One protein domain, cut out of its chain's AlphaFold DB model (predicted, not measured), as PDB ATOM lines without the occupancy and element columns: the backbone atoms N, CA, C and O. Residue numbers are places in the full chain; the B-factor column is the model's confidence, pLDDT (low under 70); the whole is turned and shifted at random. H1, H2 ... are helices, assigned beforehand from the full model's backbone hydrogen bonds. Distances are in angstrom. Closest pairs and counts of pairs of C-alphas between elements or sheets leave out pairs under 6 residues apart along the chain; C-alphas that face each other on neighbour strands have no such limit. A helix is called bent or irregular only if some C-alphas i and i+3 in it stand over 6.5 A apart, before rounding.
ATOM      1  N   PHE A 374      37.380  35.077  -9.928       96.81
ATOM      2  CA  PHE A 374      38.079  33.862  -9.527       96.81
ATOM      3  C   PHE A 374      37.266  32.594  -9.840       96.81
ATOM      4  O   PHE A 374      37.789  31.658 -10.446       96.81
ATOM      5  N   ILE A 375      35.972  32.569  -9.505       97.75
ATOM      6  CA  ILE A 375      35.089  31.430  -9.809       97.75
ATOM      7  C   ILE A 375      34.998  31.204 -11.322       97.75
ATOM      8  O   ILE A 375      35.158  30.074 -11.787       97.75
ATOM      9  N   LYS A 376      34.807  32.274 -12.104       98.00
ATOM     10  CA  LYS A 376      34.774  32.207 -13.575       98.00
ATOM     11  C   LYS A 376      36.072  31.650 -14.153       98.00
ATOM     12  O   LYS A 376      36.036  30.795 -15.036       98.00
ATOM     13  N   GLU A 377      37.216  32.093 -13.635       97.50
ATOM     14  CA  GLU A 377      38.531  31.591 -14.035       97.50
ATOM     15  C   GLU A 377      38.673  30.087 -13.748       97.50
ATOM     16  O   GLU A 377      39.186  29.338 -14.586       97.50
ATOM     17  N   MET A 378      38.200  29.626 -12.588       97.81
ATOM     18  CA  MET A 378      38.243  28.213 -12.206       97.81
ATOM     19  C   MET A 378      37.342  27.345 -13.092       97.81
ATOM     20  O   MET A 378      37.790  26.293 -13.556       97.81
ATOM     21  N   ILE A 379      36.121  27.803 -13.387       97.94
ATOM     22  CA  ILE A 379      35.193  27.127 -14.307       97.94
ATOM     23  C   ILE A 379      35.807  27.036 -15.708       97.94
ATOM     24  O   ILE A 379      35.915  25.939 -16.256       97.94
ATOM     25  N   GLY A 380      36.293  28.152 -16.262       97.75
ATOM     26  CA  GLY A 380      36.855  28.174 -17.615       97.75
ATOM     27  C   GLY A 380      38.066  27.247 -17.775       97.75
ATOM     28  O   GLY A 380      38.192  26.541 -18.780       97.75
ATOM     29  N   LYS A 381      38.942  27.170 -16.762       97.12
ATOM     30  CA  LYS A 381      40.062  26.209 -16.760       97.12
ATOM     31  C   LYS A 381      39.585  24.758 -16.688       97.12
ATOM     32  O   LYS A 381      40.153  23.907 -17.373       97.12
ATOM     33  N   ALA A 382      38.563  24.474 -15.883       97.62
ATOM     34  CA  ALA A 382      37.986  23.140 -15.762       97.62
ATOM     35  C   ALA A 382      37.365  22.669 -17.082       97.62
ATOM     36  O   ALA A 382      37.664  21.570 -17.555       97.62
ATOM     37  N   GLU A 383      36.574  23.520 -17.731       97.69
ATOM     38  CA  GLU A 383      35.979  23.233 -19.037       97.69
ATOM     39  C   GLU A 383      37.048  23.002 -20.112       97.69
ATOM     40  O   GLU A 383      36.980  22.015 -20.851       97.69
ATOM     41  N   ALA A 384      38.087  23.843 -20.154       97.62
ATOM     42  CA  ALA A 384      39.206  23.679 -21.080       97.62
ATOM     43  C   ALA A 384      39.954  22.349 -20.867       97.62
ATOM     44  O   ALA A 384      40.291  21.658 -21.835       97.62
ATOM     45  N   GLN A 385      40.182  21.952 -19.610       96.31
ATOM     46  CA  GLN A 385      40.853  20.694 -19.274       96.31
ATOM     47  C   GLN A 385      40.000  19.470 -19.643       96.31
ATOM     48  O   GLN A 385      40.523  18.493 -20.194       96.31
ATOM     49  N   LEU A 386      38.684  19.531 -19.428       95.69
ATOM     50  CA  LEU A 386      37.750  18.487 -19.859       95.69
ATOM     51  C   LEU A 386      37.686  18.373 -21.388       95.69
ATOM     52  O   LEU A 386      37.756  17.261 -21.921       95.69
ATOM     53  N   ALA A 387      37.619  19.498 -22.104       96.94
ATOM     54  CA  ALA A 387      37.631  19.522 -23.567       96.94
ATOM     55  C   ALA A 387      38.929  18.920 -24.135       96.94
ATOM     56  O   ALA A 387      38.898  18.128 -25.084       96.94
ATOM     57  N   LEU A 388      40.077  19.220 -23.516       96.38
ATOM     58  CA  LEU A 388      41.365  18.635 -23.891       96.38
ATOM     59  C   LEU A 388      41.380  17.112 -23.689       96.38
ATOM     60  O   LEU A 388      41.779  16.381 -24.599       96.38
ATOM     61  N   ARG A 389      40.895  16.621 -22.540       93.69
ATOM     62  CA  ARG A 389      40.778  15.179 -22.253       93.69
ATOM     63  C   ARG A 389      39.891  14.465 -23.272       93.69
ATOM     64  O   ARG A 389      40.264  13.405 -23.773       93.69
ATOM     65  N   GLN A 390      38.757  15.061 -23.642       95.69
ATOM     66  CA  GLN A 390      37.870  14.514 -24.674       95.69
ATOM     67  C   GLN A 390      38.558  14.445 -26.045       95.69
ATOM     68  O   GLN A 390      38.501  13.410 -26.712       95.69
ATOM     69  N   LYS A 391      39.280  15.500 -26.444       97.06
ATOM     70  CA  LYS A 391      40.038  15.529 -27.705       97.06
ATOM     71  C   LYS A 391      41.137  14.463 -27.744       97.06
ATOM     72  O   LYS A 391      41.316  13.816 -28.775       97.06
ATOM     73  N   LEU A 392      41.856  14.258 -26.639       93.44
ATOM     74  CA  LEU A 392      42.874  13.207 -26.521       93.44
ATOM     75  C   LEU A 392      42.255  11.805 -26.581       93.44
ATOM     76  O   LEU A 392      42.785  10.938 -27.274       93.44
ATOM     77  N   LYS A 393      41.098  11.601 -25.939       93.75
ATOM     78  CA  LYS A 393      40.356  10.335 -26.003       93.75
ATOM     79  C   LYS A 393      39.917  10.003 -27.431       93.75
ATOM     80  O   LYS A 393      40.141   8.884 -27.880       93.75
ATOM     81  N   LEU A 394      39.376  10.978 -28.163       95.94
ATOM     82  CA  LEU A 394      38.998  10.810 -29.572       95.94
ATOM     83  C   LEU A 394      40.210  10.508 -30.464       95.94
ATOM     84  O   LEU A 394      40.130   9.649 -31.336       95.94
ATOM     85  N   LYS A 395      41.352  11.174 -30.238       95.75
ATOM     86  CA  LYS A 395      42.599  10.865 -30.959       95.75
ATOM     87  C   LYS A 395      43.077   9.437 -30.693       95.75
ATOM     88  O   LYS A 395      43.447   8.748 -31.636       95.75
ATOM     89  N   ARG A 396      43.034   8.987 -29.434       89.69
ATOM     90  CA  ARG A 396      43.394   7.613 -29.058       89.69
ATOM     91  C   ARG A 396      42.454   6.591 -29.700       89.69
ATOM     92  O   ARG A 396      42.932   5.584 -30.201       89.69
ATOM     93  N   GLN A 397      41.151   6.869 -29.741       90.88
ATOM     94  CA  GLN A 397      40.171   6.010 -30.418       90.88
ATOM     95  C   GLN A 397      40.450   5.885 -31.918       90.88
ATOM     96  O   GLN A 397      40.500   4.766 -32.417       90.88
ATOM     97  N   ARG A 398      40.725   7.000 -32.610       93.25
ATOM     98  CA  ARG A 398      41.106   6.974 -34.033       93.25
ATOM     99  C   ARG A 398      42.389   6.182 -34.274       93.25
ATOM    100  O   ARG A 398      42.422   5.341 -35.158       93.25
ATOM    101  N   PRO A 425      46.425  18.897   1.708       76.25
ATOM    102  CA  PRO A 425      47.829  18.755   1.330       76.25
ATOM    103  C   PRO A 425      48.742  19.009   2.533       76.25
ATOM    104  O   PRO A 425      48.500  19.918   3.333       76.25
ATOM    105  N   GLU A 426      49.769  18.179   2.705       84.06
ATOM    106  CA  GLU A 426      50.668  18.256   3.862       84.06
ATOM    107  C   GLU A 426      51.382  19.615   3.936       84.06
ATOM    108  O   GLU A 426      51.611  20.140   5.024       84.06
ATOM    109  N   GLU A 427      51.637  20.221   2.780       79.69
ATOM    110  CA  GLU A 427      52.236  21.541   2.591       79.69
ATOM    111  C   GLU A 427      51.420  22.644   3.270       79.69
ATOM    112  O   GLU A 427      51.977  23.574   3.848       79.69
ATOM    113  N   CYS A 428      50.093  22.516   3.271       83.56
ATOM    114  CA  CYS A 428      49.206  23.508   3.870       83.56
ATOM    115  C   CYS A 428      49.354  23.513   5.395       83.56
ATOM    116  O   CYS A 428      49.460  24.571   6.004       83.56
ATOM    117  N   ARG A 429      49.499  22.324   6.003       89.25
ATOM    118  CA  ARG A 429      49.757  22.208   7.448       89.25
ATOM    119  C   ARG A 429      51.102  22.804   7.841       89.25
ATOM    120  O   ARG A 429      51.229  23.338   8.937       89.25
ATOM    121  N   VAL A 430      52.112  22.704   6.974       91.19
ATOM    122  CA  VAL A 430      53.407  23.357   7.215       91.19
ATOM    123  C   VAL A 430      53.227  24.873   7.257       91.19
ATOM    124  O   VAL A 430      53.794  25.522   8.130       91.19
ATOM    125  N   LEU A 431      52.407  25.430   6.368       91.06
ATOM    126  CA  LEU A 431      52.150  26.867   6.308       91.06
ATOM    127  C   LEU A 431      51.281  27.358   7.475       91.06
ATOM    128  O   LEU A 431      51.567  28.423   8.016       91.06
ATOM    129  N   ASP A 432      50.325  26.558   7.950       91.69
ATOM    130  CA  ASP A 432      49.607  26.836   9.203       91.69
ATOM    131  C   ASP A 432      50.588  26.939  10.384       91.69
ATOM    132  O   ASP A 432      50.572  27.911  11.141       91.69
ATOM    133  N   ILE A 433      51.519  25.979  10.491       93.56
ATOM    134  CA  ILE A 433      52.575  26.002  11.512       93.56
ATOM    135  C   ILE A 433      53.460  27.245  11.340       93.56
ATOM    136  O   ILE A 433      53.819  27.872  12.334       93.56
ATOM    137  N   MET A 434      53.811  27.633  10.109       93.75
ATOM    138  CA  MET A 434      54.572  28.865   9.870       93.75
ATOM    139  C   MET A 434      53.822  30.106  10.351       93.75
ATOM    140  O   MET A 434      54.440  30.941  11.009       93.75
ATOM    141  N   LYS A 435      52.514  30.218  10.074       92.06
ATOM    142  CA  LYS A 435      51.678  31.339  10.533       92.06
ATOM    143  C   LYS A 435      51.768  31.489  12.053       92.06
ATOM    144  O   LYS A 435      52.067  32.575  12.551       92.06
ATOM    145  N   ASP A 436      51.625  30.379  12.775       91.31
ATOM    146  CA  ASP A 436      51.743  30.348  14.235       91.31
ATOM    147  C   ASP A 436      53.152  30.731  14.725       91.31
ATOM    148  O   ASP A 436      53.298  31.396  15.756       91.31
ATOM    149  N   LYS A 437      54.205  30.342  13.993       92.50
ATOM    150  CA  LYS A 437      55.601  30.631  14.366       92.50
ATOM    151  C   LYS A 437      56.060  32.043  14.067       92.50
ATOM    152  O   LYS A 437      56.817  32.592  14.867       92.50
ATOM    153  N   TYR A 438      55.567  32.675  13.011       92.00
ATOM    154  CA  TYR A 438      55.781  34.109  12.841       92.00
ATOM    155  C   TYR A 438      55.153  34.909  13.967       92.00
ATOM    156  O   TYR A 438      55.760  35.846  14.474       92.00
ATOM    157  N   TYR A 439      53.968  34.503  14.408       87.31
ATOM    158  CA  TYR A 439      53.345  35.126  15.557       87.31
ATOM    159  C   TYR A 439      54.165  34.939  16.846       87.31
ATOM    160  O   TYR A 439      54.333  35.892  17.606       87.31
ATOM    161  N   ASP A 440      54.716  33.742  17.088       87.75
ATOM    162  CA  ASP A 440      55.675  33.526  18.184       87.75
ATOM    163  C   ASP A 440      56.887  34.474  18.074       87.75
ATOM    164  O   ASP A 440      57.309  35.023  19.089       87.75
ATOM    165  N   ALA A 441      57.409  34.704  16.865       89.12
ATOM    166  CA  ALA A 441      58.543  35.600  16.624       89.12
ATOM    167  C   ALA A 441      58.199  37.080  16.871       89.12
ATOM    168  O   ALA A 441      58.935  37.763  17.577       89.12
ATOM    169  N   VAL A 442      57.065  37.567  16.351       88.31
ATOM    170  CA  VAL A 442      56.580  38.938  16.602       88.31
ATOM    171  C   VAL A 442      56.433  39.176  18.100       88.31
ATOM    172  O   VAL A 442      56.925  40.178  18.617       88.31
ATOM    173  N   GLN A 443      55.821  38.227  18.815       84.44
ATOM    174  CA  GLN A 443      55.686  38.345  20.261       84.44
ATOM    175  C   GLN A 443      57.046  38.353  20.953       84.44
ATOM    176  O   GLN A 443      57.277  39.192  21.813       84.44
ATOM    177  N   PHE A 444      57.944  37.447  20.570       87.12
ATOM    178  CA  PHE A 444      59.280  37.366  21.144       87.12
ATOM    179  C   PHE A 444      60.063  38.681  20.992       87.12
ATOM    180  O   PHE A 444      60.696  39.126  21.947       87.12
ATOM    181  N   PHE A 445      60.001  39.335  19.830       86.44
ATOM    182  CA  PHE A 445      60.728  40.590  19.626       86.44
ATOM    183  C   PHE A 445      60.107  41.769  20.368       86.44
ATOM    184  O   PHE A 445      60.847  42.555  20.966       86.44
ATOM    185  N   ASN A 446      58.773  41.838  20.407       82.81
ATOM    186  CA  ASN A 446      58.061  42.764  21.287       82.81
ATOM    187  C   ASN A 446      58.516  42.575  22.731       82.81
ATOM    188  O   ASN A 446      58.823  43.526  23.445       82.81
ATOM    189  N   ASP A 447      58.635  41.315  23.121       81.56
ATOM    190  CA  ASP A 447      59.020  40.934  24.452       81.56
ATOM    191  C   ASP A 447      60.478  41.335  24.790       81.56
ATOM    192  O   ASP A 447      60.817  41.714  25.913       81.56
ATOM    193  N   THR A 448      61.382  41.291  23.818       84.62
ATOM    194  CA  THR A 448      62.773  41.723  24.017       84.62
ATOM    195  C   THR A 448      62.982  43.238  24.014       84.62
ATOM    196  O   THR A 448      64.123  43.658  24.201       84.62
ATOM    197  N   GLU A 449      61.927  44.036  23.811       83.62
ATOM    198  CA  GLU A 449      61.990  45.493  23.607       83.62
ATOM    199  C   GLU A 449      62.883  45.901  22.409       83.62
ATOM    200  O   GLU A 449      63.301  47.055  22.283       83.62
ATOM    201  N   ASP A 450      63.172  44.969  21.488       88.12
ATOM    202  CA  ASP A 450      63.914  45.248  20.256       88.12
ATOM    203  C   ASP A 450      62.946  45.735  19.174       88.12
ATOM    204  O   ASP A 450      62.418  44.976  18.357       88.12
ATOM    205  N   LYS A 451      62.706  47.045  19.188       84.38
ATOM    206  CA  LYS A 451      61.748  47.720  18.302       84.38
ATOM    207  C   LYS A 451      62.041  47.499  16.823       84.38
ATOM    208  O   LYS A 451      61.113  47.355  16.027       84.38
ATOM    209  N   LYS A 452      63.322  47.464  16.445       88.56
ATOM    210  CA  LYS A 452      63.720  47.280  15.046       88.56
ATOM    211  C   LYS A 452      63.372  45.875  14.579       88.56
ATOM    212  O   LYS A 452      62.702  45.726  13.559       88.56
ATOM    213  N   GLN A 453      63.761  44.865  15.353       89.38
ATOM    214  CA  GLN A 453      63.445  43.472  15.035       89.38
ATOM    215  C   GLN A 453      61.942  43.198  15.086       89.38
ATOM    216  O   GLN A 453      61.427  42.463  14.248       89.38
ATOM    217  N   LEU A 454      61.208  43.847  15.993       87.19
ATOM    218  CA  LEU A 454      59.751  43.770  16.040       87.19
ATOM    219  C   LEU A 454      59.108  44.293  14.751       87.19
ATOM    220  O   LEU A 454      58.305  43.590  14.138       87.19
ATOM    221  N   GLN A 455      59.471  45.500  14.310       86.62
ATOM    222  CA  GLN A 455      58.957  46.064  13.056       86.62
ATOM    223  C   GLN A 455      59.297  45.171  11.858       86.62
ATOM    224  O   GLN A 455      58.464  44.973  10.970       86.62
ATOM    225  N   LEU A 456      60.503  44.603  11.848       89.88
ATOM    226  CA  LEU A 456      60.969  43.705  10.801       89.88
ATOM    227  C   LEU A 456      60.175  42.390  10.779       89.88
ATOM    228  O   LEU A 456      59.700  41.972   9.725       89.88
ATOM    229  N   ALA A 457      59.939  41.794  11.949       90.62
ATOM    230  CA  ALA A 457      59.128  40.592  12.107       90.62
ATOM    231  C   ALA A 457      57.660  40.818  11.715       90.62
ATOM    232  O   ALA A 457      57.063  39.954  11.075       90.62
ATOM    233  N   VAL A 458      57.079  41.980  12.044       89.44
ATOM    234  CA  VAL A 458      55.715  42.341  11.619       89.44
ATOM    235  C   VAL A 458      55.641  42.474  10.098       89.44
ATOM    236  O   VAL A 458      54.742  41.897   9.486       89.44
ATOM    237  N   LYS A 459      56.592  43.174   9.463       91.06
ATOM    238  CA  LYS A 459      56.656  43.289   7.994       91.06
ATOM    239  C   LYS A 459      56.780  41.922   7.321       91.06
ATOM    240  O   LYS A 459      56.075  41.653   6.349       91.06
ATOM    241  N   GLU A 460      57.640  41.059   7.853       93.00
ATOM    242  CA  GLU A 460      57.840  39.708   7.332       93.00
ATOM    243  C   GLU A 460      56.598  38.824   7.519       93.00
ATOM    244  O   GLU A 460      56.207  38.092   6.610       93.00
ATOM    245  N   TYR A 461      55.897  38.948   8.648       93.75
ATOM    246  CA  TYR A 461      54.618  38.266   8.843       93.75
ATOM    247  C   TYR A 461      53.563  38.727   7.831       93.75
ATOM    248  O   TYR A 461      52.896  37.892   7.226       93.75
ATOM    249  N   GLN A 462      53.431  40.036   7.586       94.38
ATOM    250  CA  GLN A 462      52.479  40.559   6.595       94.38
ATOM    251  C   GLN A 462      52.807  40.058   5.173       94.38
ATOM    252  O   GLN A 462      51.900  39.700   4.419       94.38
ATOM    253  N   ARG A 463      54.096  39.946   4.823       92.06
ATOM    254  CA  ARG A 463      54.571  39.321   3.572       92.06
ATOM    255  C   ARG A 463      54.194  37.854   3.464       92.06
ATOM    256  O   ARG A 463      53.652  37.424   2.447       92.06
ATOM    257  N   PHE A 464      54.454  37.093   4.520       94.25
ATOM    258  CA  PHE A 464      54.067  35.693   4.583       94.25
ATOM    259  C   PHE A 464      52.548  35.530   4.450       94.25
ATOM    260  O   PHE A 464      52.091  34.699   3.666       94.25
ATOM    261  N   CYS A 465      51.759  36.350   5.147       93.94
ATOM    262  CA  CYS A 465      50.301  36.318   5.085       93.94
ATOM    263  C   CYS A 465      49.758  36.623   3.687       93.94
ATOM    264  O   CYS A 465      48.775  36.007   3.287       93.94
ATOM    265  N   TYR A 466      50.412  37.491   2.912       93.25
ATOM    266  CA  TYR A 466      50.076  37.693   1.501       93.25
ATOM    267  C   TYR A 466      50.203  36.401   0.683       93.25
ATOM    268  O   TYR A 466      49.268  36.017  -0.025       93.25
ATOM    269  N   LEU A 467      51.342  35.709   0.796       92.50
ATOM    270  CA  LEU A 467      51.572  34.439   0.104       92.50
ATOM    271  C   LEU A 467      50.597  33.357   0.593       92.50
ATOM    272  O   LEU A 467      50.002  32.637  -0.214       92.50
ATOM    273  N   TYR A 468      50.401  33.285   1.911       93.12
ATOM    274  CA  TYR A 468      49.472  32.368   2.554       93.12
ATOM    275  C   TYR A 468      48.037  32.589   2.066       93.12
ATOM    276  O   TYR A 468      47.396  31.625   1.666       93.12
ATOM    277  N   ASP A 469      47.545  33.830   2.022       92.62
ATOM    278  CA  ASP A 469      46.216  34.185   1.505       92.62
ATOM    279  C   ASP A 469      46.077  33.851   0.013       92.62
ATOM    280  O   ASP A 469      45.110  33.216  -0.411       92.62
ATOM    281  N   LYS A 470      47.083  34.193  -0.801       92.56
ATOM    282  CA  LYS A 470      47.093  33.857  -2.232       92.56
ATOM    283  C   LYS A 470      46.932  32.352  -2.457       92.56
ATOM    284  O   LYS A 470      46.190  31.948  -3.352       92.56
ATOM    285  N   MET A 471      47.594  31.531  -1.646       91.62
ATOM    286  CA  MET A 471      47.498  30.075  -1.711       91.62
ATOM    287  C   MET A 471      46.195  29.545  -1.087       91.62
ATOM    288  O   MET A 471      45.522  28.700  -1.687       91.62
ATOM    289  N   SER A 472      45.806  30.045   0.088       90.50
ATOM    290  CA  SER A 472      44.629  29.594   0.839       90.50
ATOM    291  C   SER A 472      43.336  29.833   0.063       90.50
ATOM    292  O   SER A 472      42.450  28.981   0.095       90.50
ATOM    293  N   ARG A 473      43.265  30.896  -0.752       92.00
ATOM    294  CA  ARG A 473      42.160  31.140  -1.694       92.00
ATOM    295  C   ARG A 473      41.885  29.961  -2.623       92.00
ATOM    296  O   ARG A 473      40.731  29.727  -2.954       92.00
ATOM    297  N   PHE A 474      42.900  29.201  -3.037       93.81
ATOM    298  CA  PHE A 474      42.691  27.993  -3.842       93.81
ATOM    299  C   PHE A 474      42.333  26.780  -2.985       93.81
ATOM    300  O   PHE A 474      41.555  25.934  -3.413       93.81
ATOM    301  N   LEU A 475      42.908  26.669  -1.792       89.75
ATOM    302  CA  LEU A 475      42.773  25.483  -0.946       89.75
ATOM    303  C   LEU A 475      41.438  25.428  -0.208       89.75
ATOM    304  O   LEU A 475      40.834  24.361  -0.115       89.75
ATOM    305  N   VAL A 476      40.988  26.577   0.296       90.25
ATOM    306  CA  VAL A 476      39.744  26.734   1.059       90.25
ATOM    307  C   VAL A 476      38.539  26.853   0.127       90.25
ATOM    308  O   VAL A 476      37.431  26.518   0.528       90.25
ATOM    309  N   PHE A 477      38.731  27.282  -1.125       94.25
ATOM    310  CA  PHE A 477      37.625  27.443  -2.068       94.25
ATOM    311  C   PHE A 477      36.912  26.123  -2.355       94.25
ATOM    312  O   PHE A 477      37.468  25.252  -3.031       94.25
ATOM    313  N   ASP A 478      35.666  26.017  -1.903       94.81
ATOM    314  CA  ASP A 478      34.755  24.933  -2.239       94.81
ATOM    315  C   ASP A 478      33.724  25.417  -3.277       94.81
ATOM    316  O   ASP A 478      32.958  26.341  -2.998       94.81
ATOM    317  N   PRO A 479      33.669  24.822  -4.486       95.69
ATOM    318  CA  PRO A 479      32.687  25.208  -5.500       95.69
ATOM    319  C   PRO A 479      31.234  24.875  -5.119       95.69
ATOM    320  O   PRO A 479      30.325  25.315  -5.820       95.69
ATOM    321  N   THR A 480      31.004  24.092  -4.059       95.38
ATOM    322  CA  THR A 480      29.666  23.735  -3.561       95.38
ATOM    323  C   THR A 480      29.161  24.672  -2.462       95.38
ATOM    324  O   THR A 480      27.952  24.772  -2.268       95.38
ATOM    325  N   GLU A 481      30.057  25.413  -1.804       95.94
ATOM    326  CA  GLU A 481      29.746  26.335  -0.705       95.94
ATOM    327  C   GLU A 481      30.071  27.785  -1.106       95.94
ATOM    328  O   GLU A 481      30.887  28.469  -0.492       95.94
ATOM    329  N   ILE A 482      29.452  28.264  -2.190       96.31
ATOM    330  CA  ILE A 482      29.625  29.649  -2.656       96.31
ATOM    331  C   ILE A 482      28.651  30.560  -1.906       96.31
ATOM    332  O   ILE A 482      27.456  30.281  -1.848       96.31
ATOM    333  N   GLU A 483      29.155  31.677  -1.374       95.69
ATOM    334  CA  GLU A 483      28.327  32.690  -0.708       95.69
ATOM    335  C   GLU A 483      27.201  33.185  -1.636       95.69
ATOM    336  O   GLU A 483      27.428  33.469  -2.815       95.69
ATOM    337  N   GLU A 484      25.991  33.348  -1.095       96.12
ATOM    338  CA  GLU A 484      24.790  33.685  -1.873       96.12
ATOM    339  C   GLU A 484      24.951  34.979  -2.692       96.12
ATOM    340  O   GLU A 484      24.614  35.007  -3.877       96.12
ATOM    341  N   ASP A 485      25.540  36.035  -2.116       94.62
ATOM    342  CA  ASP A 485      25.741  37.311  -2.822       94.62
ATOM    343  C   ASP A 485      26.684  37.164  -4.030       94.62
ATOM    344  O   ASP A 485      26.548  37.873  -5.031       94.62
ATOM    345  N   ILE A 486      27.647  36.240  -3.943       97.31
ATOM    346  CA  ILE A 486      28.582  35.921  -5.026       97.31
ATOM    347  C   ILE A 486      27.863  35.059  -6.070       97.31
ATOM    348  O   ILE A 486      27.948  35.347  -7.266       97.31
ATOM    349  N   TYR A 487      27.120  34.041  -5.630       97.38
ATOM    350  CA  TYR A 487      26.389  33.117  -6.499       97.38
ATOM    351  C   TYR A 487      25.325  33.828  -7.346       97.38
ATOM    352  O   TYR A 487      25.209  33.572  -8.547       97.38
ATOM    353  N   GLN A 488      24.598  34.788  -6.767       97.44
ATOM    354  CA  GLN A 488      23.594  35.587  -7.481       97.44
ATOM    355  C   GLN A 488      24.186  36.422  -8.623       97.44
ATOM    356  O   GLN A 488      23.487  36.700  -9.598       97.44
ATOM    357  N   ARG A 489      25.468  36.796  -8.535       97.50
ATOM    358  CA  ARG A 489      26.170  37.554  -9.582       97.50
ATOM    359  C   ARG A 489      26.795  36.682 -10.672       97.50
ATOM    360  O   ARG A 489      27.302  37.219 -11.660       97.50
ATOM    361  N   LEU A 490      26.776  35.360 -10.520       98.06
ATOM    362  CA  LEU A 490      27.179  34.439 -11.581       98.06
ATOM    363  C   LEU A 490      26.106  34.386 -12.677       98.06
ATOM    364  O   LEU A 490      24.911  34.492 -12.404       98.06
ATOM    365  N   GLY A 491      26.531  34.213 -13.931       98.06
ATOM    366  CA  GLY A 491      25.608  33.968 -15.037       98.06
ATOM    367  C   GLY A 491      25.026  32.551 -14.990       98.06
ATOM    368  O   GLY A 491      25.557  31.661 -14.323       98.06
ATOM    369  N   GLU A 492      23.931  32.320 -15.717       98.31
ATOM    370  CA  GLU A 492      23.265  31.006 -15.759       98.31
ATOM    371  C   GLU A 492      24.170  29.900 -16.326       98.31
ATOM    372  O   GLU A 492      24.096  28.749 -15.890       98.31
ATOM    373  N   SER A 493      25.083  30.247 -17.240       98.06
ATOM    374  CA  SER A 493      26.123  29.337 -17.731       98.06
ATOM    375  C   SER A 493      27.038  28.847 -16.610       98.06
ATOM    376  O   SER A 493      27.258  27.645 -16.474       98.06
ATOM    377  N   GLU A 494      27.534  29.758 -15.775       98.31
ATOM    378  CA  GLU A 494      28.439  29.453 -14.670       98.31
ATOM    379  C   GLU A 494      27.733  28.648 -13.574       98.31
ATOM    380  O   GLU A 494      28.292  27.674 -13.072       98.31
ATOM    381  N   LYS A 495      26.478  28.989 -13.253       98.06
ATOM    382  CA  LYS A 495      25.648  28.214 -12.314       98.06
ATOM    383  C   LYS A 495      25.401  26.785 -12.812       98.06
ATOM    384  O   LYS A 495      25.536  25.820 -12.055       98.06
ATOM    385  N   THR A 496      25.107  26.633 -14.107       97.75
ATOM    386  CA  THR A 496      24.947  25.317 -14.749       97.75
ATOM    387  C   THR A 496      26.253  24.520 -14.706       97.75
ATOM    388  O   THR A 496      26.239  23.318 -14.434       97.75
ATOM    389  N   ALA A 497      27.393  25.183 -14.923       97.75
ATOM    390  CA  ALA A 497      28.706  24.555 -14.852       97.75
ATOM    391  C   ALA A 497      29.042  24.065 -13.432       97.75
ATOM    392  O   ALA A 497      29.502  22.935 -13.272       97.75
ATOM    393  N   LEU A 498      28.748  24.861 -12.400       97.38
ATOM    394  CA  LEU A 498      28.936  24.477 -10.993       97.38
ATOM    395  C   LEU A 498      28.022  23.324 -10.561       97.38
ATOM    396  O   LEU A 498      28.405  22.515  -9.721       97.38
ATOM    397  N   SER A 499      26.855  23.183 -11.193       97.31
ATOM    398  CA  SER A 499      25.952  22.046 -10.971       97.31
ATOM    399  C   SER A 499      26.461  20.737 -11.599       97.31
ATOM    400  O   SER A 499      25.956  19.655 -11.294       97.31
ATOM    401  N   ASN A 500      27.457  20.798 -12.491       97.38
ATOM    402  CA  ASN A 500      28.007  19.622 -13.156       97.38
ATOM    403  C   ASN A 500      29.120  18.975 -12.304       97.38
ATOM    404  O   ASN A 500      30.216  19.536 -12.191       97.38
ATOM    405  N   PRO A 501      28.933  17.738 -11.797       96.56
ATOM    406  CA  PRO A 501      29.907  17.092 -10.913       96.56
ATOM    407  C   PRO A 501      31.268  16.845 -11.580       96.56
ATOM    408  O   PRO A 501      32.293  16.787 -10.901       96.56
ATOM    409  N   LYS A 502      31.315  16.728 -12.916       96.06
ATOM    410  CA  LYS A 502      32.581  16.576 -13.650       96.06
ATOM    411  C   LYS A 502      33.408  17.859 -13.616       96.06
ATOM    412  O   LYS A 502      34.625  17.776 -13.483       96.06
ATOM    413  N   ILE A 503      32.756  19.018 -13.718       96.56
ATOM    414  CA  ILE A 503      33.420  20.326 -13.644       96.56
ATOM    415  C   ILE A 503      33.912  20.562 -12.217       96.56
ATOM    416  O   ILE A 503      35.077  20.894 -12.037       96.56
ATOM    417  N   VAL A 504      33.087  20.277 -11.206       96.38
ATOM    418  CA  VAL A 504      33.482  20.366  -9.789       96.38
ATOM    419  C   VAL A 504      34.696  19.480  -9.472       96.38
ATOM    420  O   VAL A 504      35.660  19.952  -8.867       96.38
ATOM    421  N   LYS A 505      34.710  18.218  -9.938       94.44
ATOM    422  CA  LYS A 505      35.879  17.325  -9.796       94.44
ATOM    423  C   LYS A 505      37.129  17.940 -10.434       94.44
ATOM    424  O   LYS A 505      38.203  17.891  -9.841       94.44
ATOM    425  N   GLU A 506      36.999  18.543 -11.613       95.56
ATOM    426  CA  GLU A 506      38.126  19.170 -12.309       95.56
ATOM    427  C   GLU A 506      38.611  20.459 -11.621       95.56
ATOM    428  O   GLU A 506      39.818  20.644 -11.467       95.56
ATOM    429  N   ILE A 507      37.703  21.308 -11.121       96.38
ATOM    430  CA  ILE A 507      38.026  22.490 -10.301       96.38
ATOM    431  C   ILE A 507      38.861  22.073  -9.085       96.38
ATOM    432  O   ILE A 507      39.889  22.691  -8.803       96.38
ATOM    433  N   ASN A 508      38.473  20.986  -8.412       93.44
ATOM    434  CA  ASN A 508      39.193  20.459  -7.253       93.44
ATOM    435  C   ASN A 508      40.618  19.984  -7.583       93.44
ATOM    436  O   ASN A 508      41.517  20.122  -6.750       93.44
ATOM    437  N   ILE A 509      40.855  19.472  -8.792       91.69
ATOM    438  CA  ILE A 509      42.201  19.117  -9.267       91.69
ATOM    439  C   ILE A 509      43.001  20.389  -9.585       91.69
ATOM    440  O   ILE A 509      44.161  20.521  -9.189       91.69
ATOM    441  N   ILE A 510      42.386  21.346 -10.286       94.69
ATOM    442  CA  ILE A 510      43.040  22.592 -10.710       94.69
ATOM    443  C   ILE A 510      43.453  23.434  -9.507       94.69
ATOM    444  O   ILE A 510      44.577  23.937  -9.495       94.69
ATOM    445  N   ARG A 511      42.589  23.572  -8.492       93.88
ATOM    446  CA  ARG A 511      42.876  24.397  -7.308       93.88
ATOM    447  C   ARG A 511      44.120  23.895  -6.568       93.88
ATOM    448  O   ARG A 511      44.989  24.691  -6.237       93.88
ATOM    449  N   ARG A 512      44.276  22.571  -6.434       88.94
ATOM    450  CA  ARG A 512      45.453  21.936  -5.815       88.94
ATOM    451  C   ARG A 512      46.723  22.175  -6.613       88.94
ATOM    452  O   ARG A 512      47.722  22.608  -6.055       88.94
ATOM    453  N   ARG A 513      46.670  21.957  -7.931       90.94
ATOM    454  CA  ARG A 513      47.816  22.222  -8.817       90.94
ATOM    455  C   ARG A 513      48.228  23.690  -8.787       90.94
ATOM    456  O   ARG A 513      49.412  23.987  -8.838       90.94
ATOM    457  N   LYS A 514      47.262  24.608  -8.712       92.81
ATOM    458  CA  LYS A 514      47.528  26.045  -8.607       92.81
ATOM    459  C   LYS A 514      48.147  26.417  -7.264       92.81
ATOM    460  O   LYS A 514      49.113  27.166  -7.270       92.81
ATOM    461  N   ALA A 515      47.650  25.861  -6.161       90.62
ATOM    462  CA  ALA A 515      48.253  26.041  -4.844       90.62
ATOM    463  C   ALA A 515      49.700  25.519  -4.800       90.62
ATOM    464  O   ALA A 515      50.586  26.246  -4.369       90.62
ATOM    465  N   ALA A 516      49.957  24.316  -5.329       87.50
ATOM    466  CA  ALA A 516      51.308  23.760  -5.432       87.50
ATOM    467  C   ALA A 516      52.224  24.641  -6.294       87.50
ATOM    468  O   ALA A 516      53.331  24.965  -5.887       87.50
ATOM    469  N   LYS A 517      51.721  25.116  -7.439       90.69
ATOM    470  CA  LYS A 517      52.484  25.990  -8.332       90.69
ATOM    471  C   LYS A 517      52.867  27.329  -7.683       90.69
ATOM    472  O   LYS A 517      53.942  27.839  -7.964       90.69
ATOM    473  N   ILE A 518      52.046  27.886  -6.789       89.62
ATOM    474  CA  ILE A 518      52.401  29.112  -6.044       89.62
ATOM    475  C   ILE A 518      53.659  28.903  -5.181       89.62
ATOM    476  O   ILE A 518      54.426  29.842  -5.003       89.62
ATOM    477  N   LEU A 519      53.898  27.682  -4.692       84.69
ATOM    478  CA  LEU A 519      55.114  27.313  -3.957       84.69
ATOM    479  C   LEU A 519      56.305  26.969  -4.868       84.69
ATOM    480  O   LEU A 519      57.390  26.709  -4.359       84.69
ATOM    481  N   GLU A 520      56.111  26.922  -6.187       84.12
ATOM    482  CA  GLU A 520      57.166  26.674  -7.180       84.12
ATOM    483  C   GLU A 520      57.548  27.949  -7.953       84.12
ATOM    484  O   GLU A 520      58.679  28.066  -8.423       84.12
ATOM    485  N   ASP A 521      56.609  28.887  -8.107       86.94
ATOM    486  CA  ASP A 521      56.787  30.142  -8.839       86.94
ATOM    487  C   ASP A 521      57.696  31.140  -8.075       86.94
ATOM    488  O   ASP A 521      58.014  30.974  -6.899       86.94
ATOM    489  N   GLU A 522      58.115  32.225  -8.740       64.19
ATOM    490  CA  GLU A 522      59.068  33.233  -8.219       64.19
ATOM    491  C   GLU A 522      58.648  33.906  -6.894       64.19
ATOM    492  O   GLU A 522      59.486  34.481  -6.195       64.19
ATOM    493  N   ASP A 523      57.374  33.785  -6.508       73.75
ATOM    494  CA  ASP A 523      56.849  34.255  -5.222       73.75
ATOM    495  C   ASP A 523      57.468  33.518  -4.016       73.75
ATOM    496  O   ASP A 523      57.374  34.006  -2.889       73.75
ATOM    497  N   VAL A 524      58.152  32.383  -4.221       72.38
ATOM    498  CA  VAL A 524      58.918  31.679  -3.171       72.38
ATOM    499  C   VAL A 524      59.994  32.568  -2.554       72.38
ATOM    500  O   VAL A 524      60.330  32.387  -1.388       72.38
ATOM    501  N   ASN A 525      60.485  33.574  -3.281       78.75
ATOM    502  CA  ASN A 525      61.439  34.538  -2.734       78.75
ATOM    503  C   ASN A 525      60.854  35.366  -1.571       78.75
ATOM    504  O   ASN A 525      61.612  35.955  -0.810       78.75
ATOM    505  N   ILE A 526      59.524  35.403  -1.418       83.38
ATOM    506  CA  ILE A 526      58.834  36.036  -0.282       83.38
ATOM    507  C   ILE A 526      58.872  35.127   0.959       83.38
ATOM    508  O   ILE A 526      58.707  35.591   2.084       83.38
ATOM    509  N   LEU A 527      59.057  33.819   0.780       86.25
ATOM    510  CA  LEU A 527      59.025  32.860   1.871       86.25
ATOM    511  C   LEU A 527      60.374  32.833   2.595       86.25
ATOM    512  O   LEU A 527      61.374  32.374   2.042       86.25
ATOM    513  N   ASN A 528      60.387  33.202   3.878       90.44
ATOM    514  CA  ASN A 528      61.541  32.939   4.732       90.44
ATOM    515  C   ASN A 528      61.828  31.431   4.796       90.44
ATOM    516  O   ASN A 528      61.155  30.657   5.491       90.44
ATOM    517  N   PHE A 529      62.860  31.008   4.073       88.62
ATOM    518  CA  PHE A 529      63.199  29.598   3.941       88.62
ATOM    519  C   PHE A 529      63.615  28.966   5.275       88.62
ATOM    520  O   PHE A 529      63.353  27.784   5.500       88.62
ATOM    521  N   GLN A 530      64.206  29.738   6.195       89.75
ATOM    522  CA  GLN A 530      64.566  29.236   7.525       89.75
ATOM    523  C   GLN A 530      63.312  28.922   8.346       89.75
ATOM    524  O   GLN A 530      63.213  27.834   8.924       89.75
ATOM    525  N   MET A 531      62.326  29.826   8.333       91.25
ATOM    526  CA  MET A 531      61.036  29.602   8.990       91.25
ATOM    527  C   MET A 531      60.295  28.409   8.371       91.25
ATOM    528  O   MET A 531      59.756  27.571   9.096       91.25
TER     529      MET A 531
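What this domain is: This is residues 374 to 398 and 425 to 531 of the 617 residues of the protein "Tpr domain containing protein" of Stylonychia lemnae (UniProt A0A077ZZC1). A long helical hairpin, H2 and H3, makes one end of a long, loose model; near the middle the last residues of H3, 471 to 475, pack on residues 511 to 518 of H6, and H1 crosses residues 503 to 511 of H6 at a wide angle and reaches out to the other end at Arg 398. Residues 387 to 398 of H1 stick out free, as do residues 447 to 452 at the hairpin's turn, while the short H5 packs on the first turns of H1, H4 sits off to that side, and H7 packs on the side of H3. The printed part has 132 residues with seven named helices, H1 to H7 in order along the chain, and no named strand; the class is all helix. It is loose, with a radius of gyration of the C-alphas of 19.9 A, and its outline, only just flat, spans 69 by 38 by 21 A.

How they stand to each other: Start with H1, residues 374 to 398, and look at its residues 378 to 386: there it touches residues 503 to 511 of H6, residues 501 to 518. The closest C-alphas of the two, those of Ala 382 and Glu 506, are 5.3 A apart, and the lines stand about perpendicular at 71 degrees, only just beyond steep. With residues 376 to 379 alone H1 also touches H5, residues 492 to 498; the closest C-alphas, Lys 376 and Glu 494, are 7.0 A apart, and the tilt is again 71 degrees, only just about perpendicular. Next come H2, residues 426 to 447, and H3, residues 451 to 475, a helical hairpin at a shallow tilt of 19 degrees, opposite ways; their closest C-alphas, Phe 445 and Leu 454, are 4.9 A apart. H3 is the hub, touching three helices, and has a kink of 28 degrees near residue 469. Past that kink, residues 471 to 475 touch residues 511 to 518 of H6 at a shallow tilt of 27 degrees, opposite ways, with the C-alphas of Phe 474 and Arg 511 closest at 5.0 A. H4, residues 484 to 487, touches no helix; it is close to H5 but not clearly touching, with the C-alphas of Tyr 487 and Lys 495 closest at 7.6 A. H7, residues 522 to 526, touches residues 463 to 467 of H3, with the C-alphas of Arg 463 and Ile 526 closest at 6.6 A. H2 and H6 are only just apart, their closest C-alphas 8.4 A from each other. Every O i to N i+4 pair is within hydrogen-bond range in H1, H2 and H5; it is 20 of 21 in H3, 13 of 14 in H6 and 0 of 1 in H7, where 2 of 2 O i to N i+3 pairs are within range, and H4 is too short for an i+4 pair.

Where its parts are: Find C-alpha 374 at (38.079, 33.862, -9.527); from there H1 runs 36.5 A to Arg 398. Beyond the cut, H2 covers 31.7 A, and H3 then runs 35.0 A from C-alpha 451 at (61.748, 47.720, 18.302) to Leu 475. H4 and H5 are short, and H6 runs 26.0 A from Pro 501 to Ile 518. H7 ends at C-alpha 526, (58.834, 36.036, -0.282); it is neither bent nor irregular, but only just: C-alphas 522 and 525 are 6.1 A apart.

The domain as a whole: The two C-alphas farthest apart, those of Arg 398 and Glu 449, are 72.4 A from each other. Residues 399 to 424 are not printed, and C-alphas 398 and 425 are 37.9 A apart across this cut. Of the links printed whole, H3 to H4 is short and the others are tight. The mean pLDDT of the printed part is 91.8, and one residue, Glu 522, is under 70.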